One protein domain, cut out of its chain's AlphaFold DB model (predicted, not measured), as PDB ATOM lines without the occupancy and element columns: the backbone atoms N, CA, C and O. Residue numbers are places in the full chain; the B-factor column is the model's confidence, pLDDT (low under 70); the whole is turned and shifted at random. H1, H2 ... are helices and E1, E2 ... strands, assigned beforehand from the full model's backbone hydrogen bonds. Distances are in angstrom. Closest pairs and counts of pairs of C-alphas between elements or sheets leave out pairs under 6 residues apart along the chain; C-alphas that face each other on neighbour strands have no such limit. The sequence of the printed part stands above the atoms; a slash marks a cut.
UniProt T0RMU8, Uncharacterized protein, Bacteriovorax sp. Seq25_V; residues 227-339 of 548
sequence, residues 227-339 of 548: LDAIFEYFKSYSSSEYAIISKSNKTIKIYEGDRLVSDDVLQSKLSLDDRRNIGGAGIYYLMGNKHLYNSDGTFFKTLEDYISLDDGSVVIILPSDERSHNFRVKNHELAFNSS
ATOM      1  N   LEU A 227      88.313 102.324  82.091       84.69
ATOM      2  CA  LEU A 227      88.197 102.497  80.642       84.69
ATOM      3  C   LEU A 227      89.445 103.116  80.021       84.69
ATOM      4  O   LEU A 227      89.911 102.646  78.989       84.69
ATOM      5  N   ASP A 228      90.018 104.129  80.657       84.62
ATOM      6  CA  ASP A 228      91.224 104.767  80.142       84.62
ATOM      7  C   ASP A 228      92.411 103.801  80.125       84.62
ATOM      8  O   ASP A 228      93.184 103.813  79.174       84.62
ATOM      9  N   ALA A 229      92.531 102.919  81.123       84.50
ATOM     10  CA  ALA A 229      93.558 101.876  81.126       84.50
ATOM     11  C   ALA A 229      93.381 100.870  79.972       84.50
ATOM     12  O   ALA A 229      94.366 100.395  79.408       84.50
ATOM     13  N   ILE A 230      92.133 100.552  79.605       89.44
ATOM     14  CA  ILE A 230      91.825  99.716  78.436       89.44
ATOM     15  C   ILE A 230      92.269 100.433  77.158       89.44
ATOM     16  O   ILE A 230      92.991  99.853  76.349       89.44
ATOM     17  N   PHE A 231      91.885 101.701  76.995       88.56
ATOM     18  CA  PHE A 231      92.260 102.486  75.822       88.56
ATOM     19  C   PHE A 231      93.774 102.685  75.725       88.56
ATOM     20  O   PHE A 231      94.342 102.514  74.651       88.56
ATOM     21  N   GLU A 232      94.455 102.984  76.833       84.88
ATOM     22  CA  GLU A 232      95.915 103.108  76.880       84.88
ATOM     23  C   GLU A 232      96.594 101.806  76.443       84.88
ATOM     24  O   GLU A 232      97.553 101.852  75.667       84.88
ATOM     25  N   TYR A 233      96.061 100.654  76.868       87.12
ATOM     26  CA  TYR A 233      96.574  99.349  76.475       87.12
ATOM     27  C   TYR A 233      96.471  99.104  74.965       87.12
ATOM     28  O   TYR A 233      97.488  98.875  74.313       87.12
ATOM     29  N   PHE A 234      95.268  99.197  74.393       87.56
ATOM     30  CA  PHE A 234      95.054  98.963  72.959       87.56
ATOM     31  C   PHE A 234      95.589 100.085  72.071       87.56
ATOM     32  O   PHE A 234      95.717  99.919  70.869       87.56
ATOM     33  N   LYS A 235      95.939 101.239  72.630       85.00
ATOM     34  CA  LYS A 235      96.664 102.269  71.886       85.00
ATOM     35  C   LYS A 235      98.163 101.992  71.823       85.00
ATOM     36  O   LYS A 235      98.806 102.326  70.833       85.00
ATOM     37  N   SER A 236      98.723 101.439  72.899       78.81
ATOM     38  CA  SER A 236     100.176 101.386  73.099       78.81
ATOM     39  C   SER A 236     100.782 100.003  72.866       78.81
ATOM     40  O   SER A 236     101.966  99.921  72.551       78.81
ATOM     41  N   TYR A 237     100.003  98.927  73.030       75.56
ATOM     42  CA  TYR A 237     100.528  97.556  73.122       75.56
ATOM     43  C   TYR A 237      99.806  96.524  72.249       75.56
ATOM     44  O   TYR A 237     100.296  95.406  72.106       75.56
ATOM     45  N   SER A 238      98.661  96.855  71.650       72.75
ATOM     46  CA  SER A 238      97.924  95.936  70.777       72.75
ATOM     47  C   SER A 238      97.358  96.688  69.581       72.75
ATOM     48  O   SER A 238      96.832  97.773  69.744       72.75
ATOM     49  N   SER A 239      97.457  96.125  68.380       63.06
ATOM     50  CA  SER A 239      96.818  96.674  67.175       63.06
ATOM     51  C   SER A 239      95.539  95.921  66.798       63.06
ATOM     52  O   SER A 239      95.049  96.069  65.685       63.06
ATOM     53  N   SER A 240      95.057  95.040  67.675       73.75
ATOM     54  CA  SER A 240      93.924  94.161  67.394       73.75
ATOM     55  C   SER A 240      92.600  94.876  67.645       73.75
ATOM     56  O   SER A 240      92.481  95.652  68.597       73.75
ATOM     57  N   GLU A 241      91.589  94.568  66.834       87.44
ATOM     58  CA  GLU A 241      90.212  94.920  67.163       87.44
ATOM     59  C   GLU A 241      89.780  94.244  68.467       87.44
ATOM     60  O   GLU A 241      90.100  93.078  68.742       87.44
ATOM     61  N   TYR A 242      89.035  94.988  69.278       91.81
ATOM     62  CA  TYR A 242      88.508  94.512  70.548       91.81
ATOM     63  C   TYR A 242      87.121  95.084  70.806       91.81
ATOM     64  O   TYR A 242      86.730  96.111  70.252       91.81
ATOM     65  N   ALA A 243      86.369  94.427  71.682       92.06
ATOM     66  CA  ALA A 243      85.061  94.902  72.103       92.06
ATOM     67  C   ALA A 243      85.004  95.203  73.596       92.06
ATOM     68  O   ALA A 243      85.592  94.497  74.412       92.06
ATOM     69  N   ILE A 244      84.231  96.223  73.957       92.75
ATOM     70  CA  ILE A 244      83.873  96.553  75.333       92.75
ATOM     71  C   ILE A 244      82.367  96.353  75.508       92.75
ATOM     72  O   ILE A 244      81.554  96.988  74.838       92.75
ATOM     73  N   ILE A 245      81.994  95.501  76.459       89.06
ATOM     74  CA  ILE A 245      80.613  95.239  76.859       89.06
ATOM     75  C   ILE A 245      80.308  95.997  78.153       89.06
ATOM     76  O   ILE A 245      80.886  95.721  79.211       89.06
ATOM     77  N   SER A 246      79.346  96.921  78.081       86.50
ATOM     78  CA  SER A 246      78.797  97.622  79.244       86.50
ATOM     79  C   SER A 246      77.510  96.955  79.713       86.50
ATOM     80  O   SER A 246      76.494  96.941  79.018       86.50
ATOM     81  N   LYS A 247      77.538  96.436  80.942       78.88
ATOM     82  CA  LYS A 247      76.396  95.748  81.558       78.88
ATOM     83  C   LYS A 247      75.256  96.690  81.908       78.88
ATOM     84  O   LYS A 247      74.096  96.363  81.666       78.88
ATOM     85  N   SER A 248      75.590  97.847  82.477       75.81
ATOM     86  CA  SER A 248      74.617  98.860  82.889       75.81
ATOM     87  C   SER A 248      73.873  99.428  81.687       75.81
ATOM     88  O   SER A 248      72.660  99.616  81.743       75.81
ATOM     89  N   ASN A 249      74.604  99.646  80.593       80.12
ATOM     90  CA  ASN A 249      74.077 100.303  79.404       80.12
ATOM     91  C   ASN A 249      73.539  99.294  78.381       80.12
ATOM     92  O   ASN A 249      72.844  99.694  77.454       80.12
ATOM     93  N   LYS A 250      73.827  97.996  78.564       81.19
ATOM     94  CA  LYS A 250      73.492  96.905  77.634       81.19
ATOM     95  C   LYS A 250      73.991  97.179  76.215       81.19
ATOM     96  O   LYS A 250      73.284  96.940  75.242       81.19
ATOM     97  N   THR A 251      75.214  97.681  76.112       86.75
ATOM     98  CA  THR A 251      75.855  98.001  74.833       86.75
ATOM     99  C   THR A 251      77.097  97.155  74.638       86.75
ATOM    100  O   THR A 251      77.809  96.860  75.605       86.75
ATOM    101  N   ILE A 252      77.392  96.841  73.384       88.81
ATOM    102  CA  ILE A 252      78.700  96.375  72.945       88.81
ATOM    103  C   ILE A 252      79.286  97.407  71.989       88.81
ATOM    104  O   ILE A 252      78.632  97.847  71.049       88.81
ATOM    105  N   LYS A 253      80.523  97.812  72.259       91.94
ATOM    106  CA  LYS A 253      81.257  98.774  71.443       91.94
ATOM    107  C   LYS A 253      82.511  98.117  70.906       91.94
ATOM    108  O   LYS A 253      83.276  97.574  71.699       91.94
ATOM    109  N   ILE A 254      82.705  98.154  69.595       91.44
ATOM    110  CA  ILE A 254      83.880  97.595  68.919       91.44
ATOM    111  C   ILE A 254      84.848  98.731  68.627       91.44
ATOM    112  O   ILE A 254      84.434  99.796  68.168       91.44
ATOM    113  N   TYR A 255      86.124  98.498  68.894       91.44
ATOM    114  CA  TYR A 255      87.193  99.469  68.749       91.44
ATOM    115  C   TYR A 255      88.367  98.886  67.972       91.44
ATOM    116  O   TYR A 255      88.697  97.711  68.101       91.44
ATOM    117  N   GLU A 256      89.046  99.767  67.247       87.44
ATOM    118  CA  GLU A 256      90.354  99.537  66.644       87.44
ATOM    119  C   GLU A 256      91.300 100.608  67.209       87.44
ATOM    120  O   GLU A 256      91.178 101.799  66.902       87.44
ATOM    121  N   GLY A 257      92.186 100.214  68.129       81.38
ATOM    122  CA  GLY A 257      92.949 101.168  68.940       81.38
ATOM    123  C   GLY A 257      92.042 102.019  69.847       81.38
ATOM    124  O   GLY A 257      91.346 101.491  70.713       81.38
ATOM    125  N   ASP A 258      92.035 103.342  69.667       80.56
ATOM    126  CA  ASP A 258      91.131 104.274  70.368       80.56
ATOM    127  C   ASP A 258      89.919 104.713  69.520       80.56
ATOM    128  O   ASP A 258      89.072 105.485  69.980       80.56
ATOM    129  N   ARG A 259      89.796 104.198  68.291       86.88
ATOM    130  CA  ARG A 259      88.718 104.544  67.364       86.88
ATOM    131  C   ARG A 259      87.530 103.606  67.540       86.88
ATOM    132  O   ARG A 259      87.666 102.396  67.392       86.88
ATOM    133  N   LEU A 260      86.352 104.169  67.801       90.50
ATOM    134  CA  LEU A 260      85.088 103.428  67.813       90.50
ATOM    135  C   LEU A 260      84.706 103.018  66.381       90.50
ATOM    136  O   LEU A 260      84.593 103.876  65.504       90.50
ATOM    137  N   VAL A 261      84.501 101.721  66.171       90.00
ATOM    138  CA  VAL A 261      84.137 101.106  64.885       90.00
ATOM    139  C   VAL A 261      82.645 100.769  64.838       90.00
ATOM    140  O   VAL A 261      81.992 101.073  63.844       90.00
ATOM    141  N   SER A 262      82.093 100.202  65.917       87.88
ATOM    142  CA  SER A 262      80.656  99.903  66.045       87.88
ATOM    143  C   SER A 262      80.146 100.183  67.457       87.88
ATOM    144  O   SER A 262      80.903 100.073  68.423       87.88
ATOM    145  N   ASP A 263      78.862 100.518  67.581       90.56
ATOM    146  CA  ASP A 263      78.149 100.712  68.849       90.56
ATOM    147  C   ASP A 263      76.748 100.111  68.727       90.56
ATOM    148  O   ASP A 263      75.848 100.706  68.132       90.56
ATOM    149  N   ASP A 264      76.587  98.909  69.270       85.38
ATOM    150  CA  ASP A 264      75.375  98.114  69.138       85.38
ATOM    151  C   ASP A 264      74.702  97.898  70.499       85.38
ATOM    152  O   ASP A 264      75.340  97.726  71.546       85.38
ATOM    153  N   VAL A 265      73.369  97.870  70.485       81.94
ATOM    154  CA  VAL A 265      72.554  97.531  71.658       81.94
ATOM    155  C   VAL A 265      72.384  96.015  71.725       81.94
ATOM    156  O   VAL A 265      71.926  95.395  70.767       81.94
ATOM    157  N   LEU A 266      72.694  95.418  72.877       76.31
ATOM    158  CA  LEU A 266      72.528  93.982  73.115       76.31
ATOM    159  C   LEU A 266      71.033  93.641  73.207       76.31
ATOM    160  O   LEU A 266      70.331  94.141  74.093       76.31
ATOM    161  N   GLN A 267      70.535  92.806  72.287       61.59
ATOM    162  CA  GLN A 267      69.096  92.675  72.037       61.59
ATOM    163  C   GLN A 267      68.366  91.814  73.076       61.59
ATOM    164  O   GLN A 267      67.266  92.193  73.466       61.59
ATOM    165  N   SER A 268      68.916  90.706  73.592       54.19
ATOM    166  CA  SER A 268      68.384  90.034  74.803       54.19
ATOM    167  C   SER A 268      69.193  88.793  75.224       54.19
ATOM    168  O   SER A 268      69.925  88.219  74.436       54.19
ATOM    169  N   LYS A 269      69.002  88.358  76.486       53.16
ATOM    170  CA  LYS A 269      69.458  87.105  77.153       53.16
ATOM    171  C   LYS A 269      70.892  86.970  77.657       53.16
ATOM    172  O   LYS A 269      71.148  86.048  78.444       53.16
ATOM    173  N   LEU A 270      71.805  87.907  77.398       55.72
ATOM    174  CA  LEU A 270      72.996  87.985  78.246       55.72
ATOM    175  C   LEU A 270      72.567  88.424  79.657       55.72
ATOM    176  O   LEU A 270      72.462  89.607  79.968       55.72
ATOM    177  N   SER A 271      72.282  87.453  80.539       56.25
ATOM    178  CA  SER A 271      72.372  87.699  81.975       56.25
ATOM    179  C   SER A 271      73.781  88.229  82.192       56.25
ATOM    180  O   SER A 271      74.739  87.552  81.827       56.25
ATOM    181  N   LEU A 272      73.887  89.462  82.669       56.41
ATOM    182  CA  LEU A 272      75.136  90.166  82.958       56.41
ATOM    183  C   LEU A 272      75.240  90.471  84.456       56.41
ATOM    184  O   LEU A 272      76.087  91.251  84.867       56.41
ATOM    185  N   ASP A 273      74.374  89.869  85.274       59.81
ATOM    186  CA  ASP A 273      74.407  90.047  86.720       59.81
ATOM    187  C   ASP A 273      75.640  89.336  87.293       59.81
ATOM    188  O   ASP A 273      75.742  88.106  87.245       59.81
ATOM    189  N   ASP A 274      76.556  90.127  87.856       58.47
ATOM    190  CA  ASP A 274      77.770  89.661  88.533       58.47
ATOM    191  C   ASP A 274      77.457  88.644  89.653       58.47
ATOM    192  O   ASP A 274      78.296  87.814  89.984       58.47
ATOM    193  N   ARG A 275      76.240  88.647  90.222       52.28
ATOM    194  CA  ARG A 275      75.830  87.714  91.291       52.28
ATOM    195  C   ARG A 275      75.350  86.354  90.787       52.28
ATOM    196  O   ARG A 275      75.237  85.430  91.587       52.28
ATOM    197  N   ARG A 276      74.979  86.246  89.506       47.97
ATOM    198  CA  ARG A 276      74.366  85.038  88.914       47.97
ATOM    199  C   ARG A 276      75.241  84.363  87.861       47.97
ATOM    200  O   ARG A 276      74.963  83.221  87.507       47.97
ATOM    201  N   ASN A 277      76.274  85.043  87.369       50.00
ATOM    202  CA  ASN A 277      77.229  84.478  86.425       50.00
ATOM    203  C   ASN A 277      78.549  84.166  87.112       50.00
ATOM    204  O   ASN A 277      79.256  85.054  87.581       50.00
ATOM    205  N   ILE A 278      78.914  82.894  87.091       51.19
ATOM    206  CA  ILE A 278      80.275  82.463  87.382       51.19
ATOM    207  C   ILE A 278      81.072  82.800  86.123       51.19
ATOM    208  O   ILE A 278      80.878  82.183  85.080       51.19
ATOM    209  N   GLY A 279      81.840  83.890  86.195       54.91
ATOM    210  CA  GLY A 279      82.604  84.463  85.081       54.91
ATOM    211  C   GLY A 279      82.213  85.891  84.678       54.91
ATOM    212  O   GLY A 279      82.332  86.213  83.515       54.91
ATOM    213  N   GLY A 280      81.755  86.750  85.595       72.69
ATOM    214  CA  GLY A 280      81.260  88.123  85.381       72.69
ATOM    215  C   GLY A 280      82.126  89.091  84.556       72.69
ATOM    216  O   GLY A 280      82.100  89.064  83.335       72.69
ATOM    217  N   ALA A 281      82.709  90.121  85.177       82.94
ATOM    218  CA  ALA A 281      83.587  91.071  84.469       82.94
ATOM    219  C   ALA A 281      85.004  90.518  84.303       82.94
ATOM    220  O   ALA A 281      85.444  89.726  85.138       82.94
ATOM    221  N   GLY A 282      85.709  90.966  83.265       88.44
ATOM    222  CA  GLY A 282      87.079  90.544  82.981       88.44
ATOM    223  C   GLY A 282      87.447  90.617  81.503       88.44
ATOM    224  O   GLY A 282      86.819  91.349  80.733       88.44
ATOM    225  N   ILE A 283      88.490  89.868  81.143       89.12
ATOM    226  CA  ILE A 283      89.099  89.836  79.807       89.12
ATOM    227  C   ILE A 283      88.860  88.456  79.194       89.12
ATOM    228  O   ILE A 283      89.211  87.447  79.804       89.12
ATOM    229  N   TYR A 284      88.282  88.415  77.998       88.19
ATOM    230  CA  TYR A 284      87.930  87.188  77.286       88.19
ATOM    231  C   TYR A 284      88.454  87.232  75.855       88.19
ATOM    232  O   TYR A 284      88.770  88.298  75.329       88.19
ATOM    233  N   TYR A 285      88.488  86.068  75.221       89.00
ATOM    234  CA  TYR A 285      88.886  85.889  73.833       89.00
ATOM    235  C   TYR A 285      87.743  85.246  73.066       89.00
ATOM    236  O   TYR A 285      87.171  84.249  73.517       89.00
ATOM    237  N   LEU A 286      87.389  85.838  71.929       86.94
ATOM    238  CA  LEU A 286      86.403  85.283  71.016       86.94
ATOM    239  C   LEU A 286      87.043  84.151  70.211       86.94
ATOM    240  O   LEU A 286      88.121  84.337  69.661       86.94
ATOM    241  N   MET A 287      86.410  82.985  70.137       82.75
ATOM    242  CA  MET A 287      86.848  81.886  69.274       82.75
ATOM    243  C   MET A 287      85.647  81.129  68.696       82.75
ATOM    244  O   MET A 287      84.661  80.879  69.399       82.75
ATOM    245  N   GLY A 288      85.753  80.683  67.444       74.12
ATOM    246  CA  GLY A 288      84.746  79.869  66.773       74.12
ATOM    247  C   GLY A 288      83.403  80.587  66.625       74.12
ATOM    248  O   GLY A 288      83.339  81.795  66.435       74.12
ATOM    249  N   ASN A 289      82.293  79.845  66.737       70.44
ATOM    250  CA  ASN A 289      80.913  80.353  66.627       70.44
ATOM    251  C   ASN A 289      80.511  81.295  67.790       70.44
ATOM    252  O   ASN A 289      79.515  81.062  68.476       70.44
ATOM    253  N   LYS A 290      81.259  82.386  67.995       79.44
ATOM    254  CA  LYS A 290      81.031  83.443  68.984       79.44
ATOM    255  C   LYS A 290      81.176  82.995  70.438       79.44
ATOM    256  O   LYS A 290      80.472  83.484  71.327       79.44
ATOM    257  N   HIS A 291      82.060  82.043  70.698       84.50
ATOM    258  CA  HIS A 291      82.320  81.562  72.047       84.50
ATOM    259  C   HIS A 291      83.394  82.419  72.714       84.50
ATOM    260  O   HIS A 291      84.438  82.693  72.135       84.50
ATOM    261  N   LEU A 292      83.131  82.842  73.942       84.06
ATOM    262  CA  LEU A 292      84.074  83.543  74.795       84.06
ATOM    263  C   LEU A 292      84.816  82.541  75.662       84.06
ATOM    264  O   LEU A 292      84.188  81.713  76.324       84.06
ATOM    265  N   TYR A 293      86.132  82.685  75.700       82.62
ATOM    266  CA  TYR A 293      87.036  81.901  76.526       82.62
ATOM    267  C   TYR A 293      87.856  82.814  77.437       82.62
ATOM    268  O   TYR A 293      88.170  83.952  77.082       82.62
ATOM    269  N   ASN A 294      88.209  82.320  78.619       79.81
ATOM    270  CA  ASN A 294      89.164  82.988  79.500       79.81
ATOM    271  C   ASN A 294      90.599  82.811  78.969       79.81
ATOM    272  O   ASN A 294      90.848  82.020  78.060       79.81
ATOM    273  N   SER A 295      91.570  83.503  79.573       72.81
ATOM    274  CA  SER A 295      92.989  83.404  79.186       72.81
ATOM    275  C   SER A 295      93.598  82.010  79.372       72.81
ATOM    276  O   SER A 295      94.651  81.727  78.815       72.81
ATOM    277  N   ASP A 296      92.970  81.148  80.174       68.56
ATOM    278  CA  ASP A 296      93.368  79.749  80.370       68.56
ATOM    279  C   ASP A 296      92.701  78.784  79.369       68.56
ATOM    280  O   ASP A 296      92.871  77.572  79.477       68.56
ATOM    281  N   GLY A 297      91.934  79.309  78.406       71.06
ATOM    282  CA  GLY A 297      91.196  78.517  77.424       71.06
ATOM    283  C   GLY A 297      89.906  77.895  77.963       71.06
ATOM    284  O   GLY A 297      89.281  77.096  77.267       71.06
ATOM    285  N   THR A 298      89.472  78.240  79.180       71.56
ATOM    286  CA  THR A 298      88.192  77.766  79.720       71.56
ATOM    287  C   THR A 298      87.037  78.475  79.025       71.56
ATOM    288  O   THR A 298      86.995  79.708  78.984       71.56
ATOM    289  N   PHE A 299      86.080  77.705  78.506       79.88
ATOM    290  CA  PHE A 299      84.856  78.253  77.928       79.88
ATOM    291  C   PHE A 299      84.068  79.029  78.983       79.88
ATOM    292  O   PHE A 299      83.772  78.519  80.063       79.88
ATOM    293  N   PHE A 300      83.696  80.258  78.644       76.38
ATOM    294  CA  PHE A 300      82.840  81.093  79.468       76.38
ATOM    295  C   PHE A 300      81.402  81.089  78.948       76.38
ATOM    296  O   PHE A 300      80.482  80.669  79.656       76.38
ATOM    297  N   LYS A 301      81.180  81.601  77.730       78.56
ATOM    298  CA  LYS A 301      79.823  81.789  77.203       78.56
ATOM    299  C   LYS A 301      79.790  82.035  75.701       78.56
ATOM    300  O   LYS A 301      80.688  82.656  75.158       78.56
ATOM    301  N   THR A 302      78.702  81.650  75.043       80.50
ATOM    302  CA  THR A 302      78.399  82.061  73.664       80.50
ATOM    303  C   THR A 302      77.694  83.416  73.634       80.50
ATOM    304  O   THR A 302      76.723  83.629  74.366       80.50
ATOM    305  N   LEU A 303      78.145  84.323  72.772       77.31
ATOM    306  CA  LEU A 303      77.429  85.556  72.464       77.31
ATOM    307  C   LEU A 303      76.288  85.236  71.485       77.31
ATOM    308  O   LEU A 303      76.526  84.834  70.348       77.31
ATOM    309  N   GLU A 304      75.044  85.364  71.951       68.69
ATOM    310  CA  GLU A 304      73.842  85.070  71.148       68.69
ATOM    311  C   GLU A 304      73.585  86.140  70.070       68.69
ATOM    312  O   GLU A 304      73.009  85.843  69.023       68.69
ATOM    313  N   ASP A 305      74.062  87.368  70.293       68.50
ATOM    314  CA  ASP A 305      73.902  88.490  69.370       68.50
ATOM    315  C   ASP A 305      74.845  88.379  68.148       68.50
ATOM    316  O   ASP A 305      75.861  87.671  68.140       68.50
ATOM    317  N   TYR A 306      74.496  89.049  67.047       64.31
ATOM    318  CA  TYR A 306      75.402  89.180  65.905       64.31
ATOM    319  C   TYR A 306      76.491  90.196  66.236       64.31
ATOM    320  O   TYR A 306      76.206  91.373  66.409       64.31
ATOM    321  N   ILE A 307      77.729  89.719  66.345       70.88
ATOM    322  CA  ILE A 307      78.910  90.543  66.583       70.88
ATOM    323  C   ILE A 307      79.894  90.206  65.470       70.88
ATOM    324  O   ILE A 307      80.227  89.037  65.279       70.88
ATOM    325  N   SER A 308      80.299  91.226  64.718       76.25
ATOM    326  CA  SER A 308      81.292  91.110  63.651       76.25
ATOM    327  C   SER A 308      82.673  91.376  64.242       76.25
ATOM    328  O   SER A 308      83.174  92.490  64.154       76.25
ATOM    329  N   LEU A 309      83.233  90.374  64.911       80.94
ATOM    330  CA  LEU A 309      84.607  90.369  65.409       80.94
ATOM    331  C   LEU A 309      85.306  89.137  64.847       80.94
ATOM    332  O   LEU A 309      84.681  88.077  64.743       80.94
ATOM    333  N   ASP A 310      86.586  89.281  64.535       82.88
ATOM    334  CA  ASP A 310      87.404  88.165  64.088       82.88
ATOM    335  C   ASP A 310      87.684  87.179  65.233       82.88
ATOM    336  O   ASP A 310      87.712  87.519  66.424       82.88
ATOM    337  N   ASP A 311      87.917  85.921  64.867       82.62
ATOM    338  CA  ASP A 311      88.382  84.914  65.813       82.62
ATOM    339  C   ASP A 311      89.731  85.336  66.416       82.62
ATOM    340  O   ASP A 311      90.667  85.733  65.724       82.62
ATOM    341  N   GLY A 312      89.828  85.239  67.738       81.81
ATOM    342  CA  GLY A 312      90.954  85.710  68.539       81.81
ATOM    343  C   GLY A 312      90.790  87.132  69.087       81.81
ATOM    344  O   GLY A 312      91.583  87.520  69.950       81.81
ATOM    345  N   SER A 313      89.774  87.896  68.660       87.50
ATOM    346  CA  SER A 313      89.521  89.245  69.183       87.50
ATOM    347  C   SER A 313      89.295  89.249  70.695       87.50
ATOM    348  O   SER A 313      88.648  88.367  71.269       87.50
ATOM    349  N   VAL A 314      89.808  90.291  71.351       91.50
ATOM    350  CA  VAL A 314      89.644  90.471  72.795       91.50
ATOM    351  C   VAL A 314      88.268  91.064  73.082       91.50
ATOM    352  O   VAL A 314      87.859  92.058  72.485       91.50
ATOM    353  N   VAL A 315      87.558  90.485  74.044       90.88
ATOM    354  CA  VAL A 315      86.268  90.983  74.526       90.88
ATOM    355  C   VAL A 315      86.395  91.327  76.002       90.88
ATOM    356  O   VAL A 315      86.681  90.475  76.839       90.88
ATOM    357  N   ILE A 316      86.171  92.593  76.333       91.81
ATOM    358  CA  ILE A 316      86.232  93.119  77.691       91.81
ATOM    359  C   ILE A 316      84.824  93.294  78.221       91.81
ATOM    360  O   ILE A 316      84.012  94.015  77.649       91.81
ATOM    361  N   ILE A 317      84.547  92.684  79.366       89.19
ATOM    362  CA  ILE A 317      83.272  92.842  80.056       89.19
ATOM    363  C   ILE A 317      83.498  93.712  81.289       89.19
ATOM    364  O   ILE A 317      84.220  93.314  82.203       89.19
ATOM    365  N   LEU A 318      82.857  94.883  81.342       87.69
ATOM    366  CA  LEU A 318      83.018  95.821  82.456       87.69
ATOM    367  C   LEU A 318      82.320  95.328  83.742       87.69
ATOM    368  O   LEU A 318      81.279  94.657  83.668       87.69
ATOM    369  N   PRO A 319      82.865  95.620  84.939       83.44
ATOM    370  CA  PRO A 319      82.195  95.344  86.212       83.44
ATOM    371  C   PRO A 319      81.025  96.294  86.447       83.44
ATOM    372  O   PRO A 319      81.045  97.437  86.007       83.44
ATOM    373  N   SER A 320      80.004  95.838  87.181       76.44
ATOM    374  CA  SER A 320      78.958  96.753  87.665       76.44
ATOM    375  C   SER A 320      79.436  97.642  88.821       76.44
ATOM    376  O   SER A 320      78.888  98.722  89.019       76.44
ATOM    377  N   ASP A 321      80.455  97.207  89.573       73.50
ATOM    378  CA  ASP A 321      81.138  98.012  90.593       73.50
ATOM    379  C   ASP A 321      82.571  98.354  90.158       73.50
ATOM    380  O   ASP A 321      83.515  97.595  90.388       73.50
ATOM    381  N   GLU A 322      82.735  99.529  89.552       69.44
ATOM    382  CA  GLU A 322      84.032 100.055  89.107       69.44
ATOM    383  C   GLU A 322      84.916 100.579  90.257       69.44
ATOM    384  O   GLU A 322      86.098 100.863  90.057       69.44
ATOM    385  N   ARG A 323      84.383 100.714  91.484       66.50
ATOM    386  CA  ARG A 323      85.172 101.168  92.644       66.50
ATOM    387  C   ARG A 323      85.988 100.026  93.239       66.50
ATOM    388  O   ARG A 323      87.124 100.230  93.678       66.50
ATOM    389  N   SER A 324      85.404  98.831  93.265       68.00
ATOM    390  CA  SER A 324      86.025  97.639  93.851       68.00
ATOM    391  C   SER A 324      86.767  96.778  92.829       68.00
ATOM    392  O   SER A 324      87.605  95.960  93.224       68.00
ATOM    393  N   HIS A 325      86.475  96.938  91.535       77.94
ATOM    394  CA  HIS A 325      87.008  96.115  90.450       77.94
ATOM    395  C   HIS A 325      87.427  96.993  89.277       77.94
ATOM    396  O   HIS A 325      86.634  97.786  88.781       77.94
ATOM    397  N   ASN A 326      88.672  96.862  88.831       82.06
ATOM    398  CA  ASN A 326      89.216  97.743  87.808       82.06
ATOM    399  C   ASN A 326      90.189  97.037  86.868       82.06
ATOM    400  O   ASN A 326      90.820  96.031  87.208       82.06
ATOM    401  N   PHE A 327      90.285  97.605  85.670       86.06
ATOM    402  CA  PHE A 327      91.316  97.291  84.697       86.06
ATOM    403  C   PHE A 327      92.515  98.207  84.913       86.06
ATOM    404  O   PHE A 327      92.371  99.354  85.339       86.06
ATOM    405  N   ARG A 328      93.703  97.681  84.643       83.00
ATOM    406  CA  ARG A 328      94.965  98.412  84.717       83.00
ATOM    407  C   ARG A 328      95.981  97.776  83.791       83.00
ATOM    408  O   ARG A 328      95.994  96.559  83.643       83.00
ATOM    409  N   VAL A 329      96.875  98.588  83.250       77.88
ATOM    410  CA  VAL A 329      98.045  98.075  82.537       77.88
ATOM    411  C   VAL A 329      99.120  97.686  83.545       77.88
ATOM    412  O   VAL A 329      99.447  98.455  84.454       77.88
ATOM    413  N   LYS A 330      99.625  96.465  83.403       73.31
ATOM    414  CA  LYS A 330     100.597  95.815  84.275       73.31
ATOM    415  C   LYS A 330     101.519  94.951  83.434       73.31
ATOM    416  O   LYS A 330     101.008  94.136  82.684       73.31
ATOM    417  N   ASN A 331     102.840  95.111  83.540       69.94
ATOM    418  CA  ASN A 331     103.794  94.332  82.737       69.94
ATOM    419  C   ASN A 331     103.488  94.320  81.216       69.94
ATOM    420  O   ASN A 331     103.587  93.275  80.590       69.94
ATOM    421  N   HIS A 332     103.075  95.447  80.623       73.38
ATOM    422  CA  HIS A 332     102.639  95.507  79.210       73.38
ATOM    423  C   HIS A 332     101.448  94.599  78.868       73.38
ATOM    424  O   HIS A 332     101.191  94.321  77.701       73.38
ATOM    425  N   GLU A 333     100.683  94.188  79.875       78.06
ATOM    426  CA  GLU A 333      99.453  93.424  79.747       78.06
ATOM    427  C   GLU A 333      98.292  94.182  80.386       78.06
ATOM    428  O   GLU A 333      98.442  94.922  81.365       78.06
ATOM    429  N   LEU A 334      97.097  93.989  79.841       85.31
ATOM    430  CA  LEU A 334      95.884  94.442  80.495       85.31
ATOM    431  C   LEU A 334      95.529  93.449  81.603       85.31
ATOM    432  O   LEU A 334      95.334  92.261  81.356       85.31
ATOM    433  N   ALA A 335      95.411  93.942  82.830       84.12
ATOM    434  CA  ALA A 335      95.036  93.146  83.985       84.12
ATOM    435  C   ALA A 335      93.704  93.622  84.569       84.12
ATOM    436  O   ALA A 335      93.497  94.818  84.780       84.12
ATOM    437  N   PHE A 336      92.820  92.677  84.884       86.19
ATOM    438  CA  PHE A 336      91.590  92.904  85.634       86.19
ATOM    439  C   PHE A 336      91.737  92.402  87.070       86.19
ATOM    440  O   PHE A 336      92.098  91.247  87.312       86.19
ATOM    441  N   ASN A 337      91.491  93.265  88.056       76.56
ATOM    442  CA  ASN A 337      91.780  92.978  89.461       76.56
ATOM    443  C   ASN A 337      90.730  93.598  90.400       76.56
ATOM    444  O   ASN A 337      89.893  94.393  89.984       76.56
ATOM    445  N   SER A 338      90.806  93.267  91.695       74.00
ATOM    446  CA  SER A 338      90.010  93.915  92.744       74.00
ATOM    447  C   SER A 338      90.872  94.650  93.769       74.00
ATOM    448  O   SER A 338      91.983  94.214  94.089       74.00
ATOM    449  N   SER A 339      90.338  95.755  94.294       59.97
ATOM    450  CA  SER A 339      90.853  96.473  95.465       59.97
ATOM    451  C   SER A 339      90.375  95.867  96.795       59.97
ATOM    452  O   SER A 339      91.019  96.093  97.819       59.97
TER     453      SER A 339
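This is residues 227 to 339 of the 548 residues of an uncharacterized protein of Bacteriovorax sp. Seq25_V (UniProt T0RMU8). One strongly twisted and curled sheet of seven strands makes most of the body, with E1 and E7 nearest its middle. Helix H1 covers part of one face at E2 and E1, and the small hairpin of E8 and E9 packs on H1, with E9 also meeting the first residue of E4. The printed part has 113 residues, with one named helix followed by nine named strands, H1 then E1 to E9, and its class is mostly strand. The larger sheet is mixed, in the order E3, E2, E1, E7, E4, E5, E6. The whole is compact and rounded, with a radius of gyration of the C-alphas of 13.1 A and spans of 34 by 31 by 27 A.

In the larger sheet, E3 is residues 259 to 265, 18.1 A long, E2 is 251 to 256, 16.7 A, and E1 is 241 to 246, 16.8 A. E7 is residues 314 to 317, E4 is 282 to 287, 16.2 A, E5 is 291 to 293, and E6 is 299 to 302. H1, residues 227 to 236, is 14.2 A long and begins at C-alpha 227 at (88.197, 102.497, 80.642). E8 is residues 325 to 330, 14.9 A, and E9 is 333 to 338, 16.1 A, ending at C-alpha 338 at (90.010, 93.915, 92.744).

E1 and E7 are parallel at 10 degrees, with N 245 and O 316 at 2.8 A. E1, E2 and E3 form a meander, each strand the antiparallel neighbour of the one before; N 244 and O 253 are 2.8 A apart, and N 254 and O 262 are 2.9 A apart. E7 and E4 are antiparallel, with N 315 and O 284 at 2.8 A. E4 is staggered, pairing with E7 over residues 282 to 285 and with E5 over 285 to 287. E4, E5 and E6 form a second meander, with N 287 and O 291 at 2.8 A and N 292 and O 301 at 2.7 A. With E7 they make a Greek key, a meander whose first strand is also the antiparallel neighbour of the fourth. H1 is on this sheet at a height of 9.3 A, over E2 and only just over E1, where 3 of its C-alphas fall; it runs along the strands, at 14 degrees to E2 on the local plane. Every O i to N i+4 pair in H1 is within hydrogen-bond range. The closest C-alphas of H1 and E8, those of Ala 229 and Arg 328, are 5.2 A apart. E8 and E9 form an antiparallel hairpin, with N 328 and O 335 at 2.9 A. The closest C-alphas of E4 and E9, those of Gly 282 and Phe 336, are 5.7 A apart.

The C-alphas farthest apart, those of Ser 268 and Asn 331, are 36.5 A apart. The printed part has no cut. The links E3 to E4 and E6 to E7 are long, with 16 and 11 residues. The mean pLDDT of the printed part is 78.1, and residues under 70 include 267 to 279.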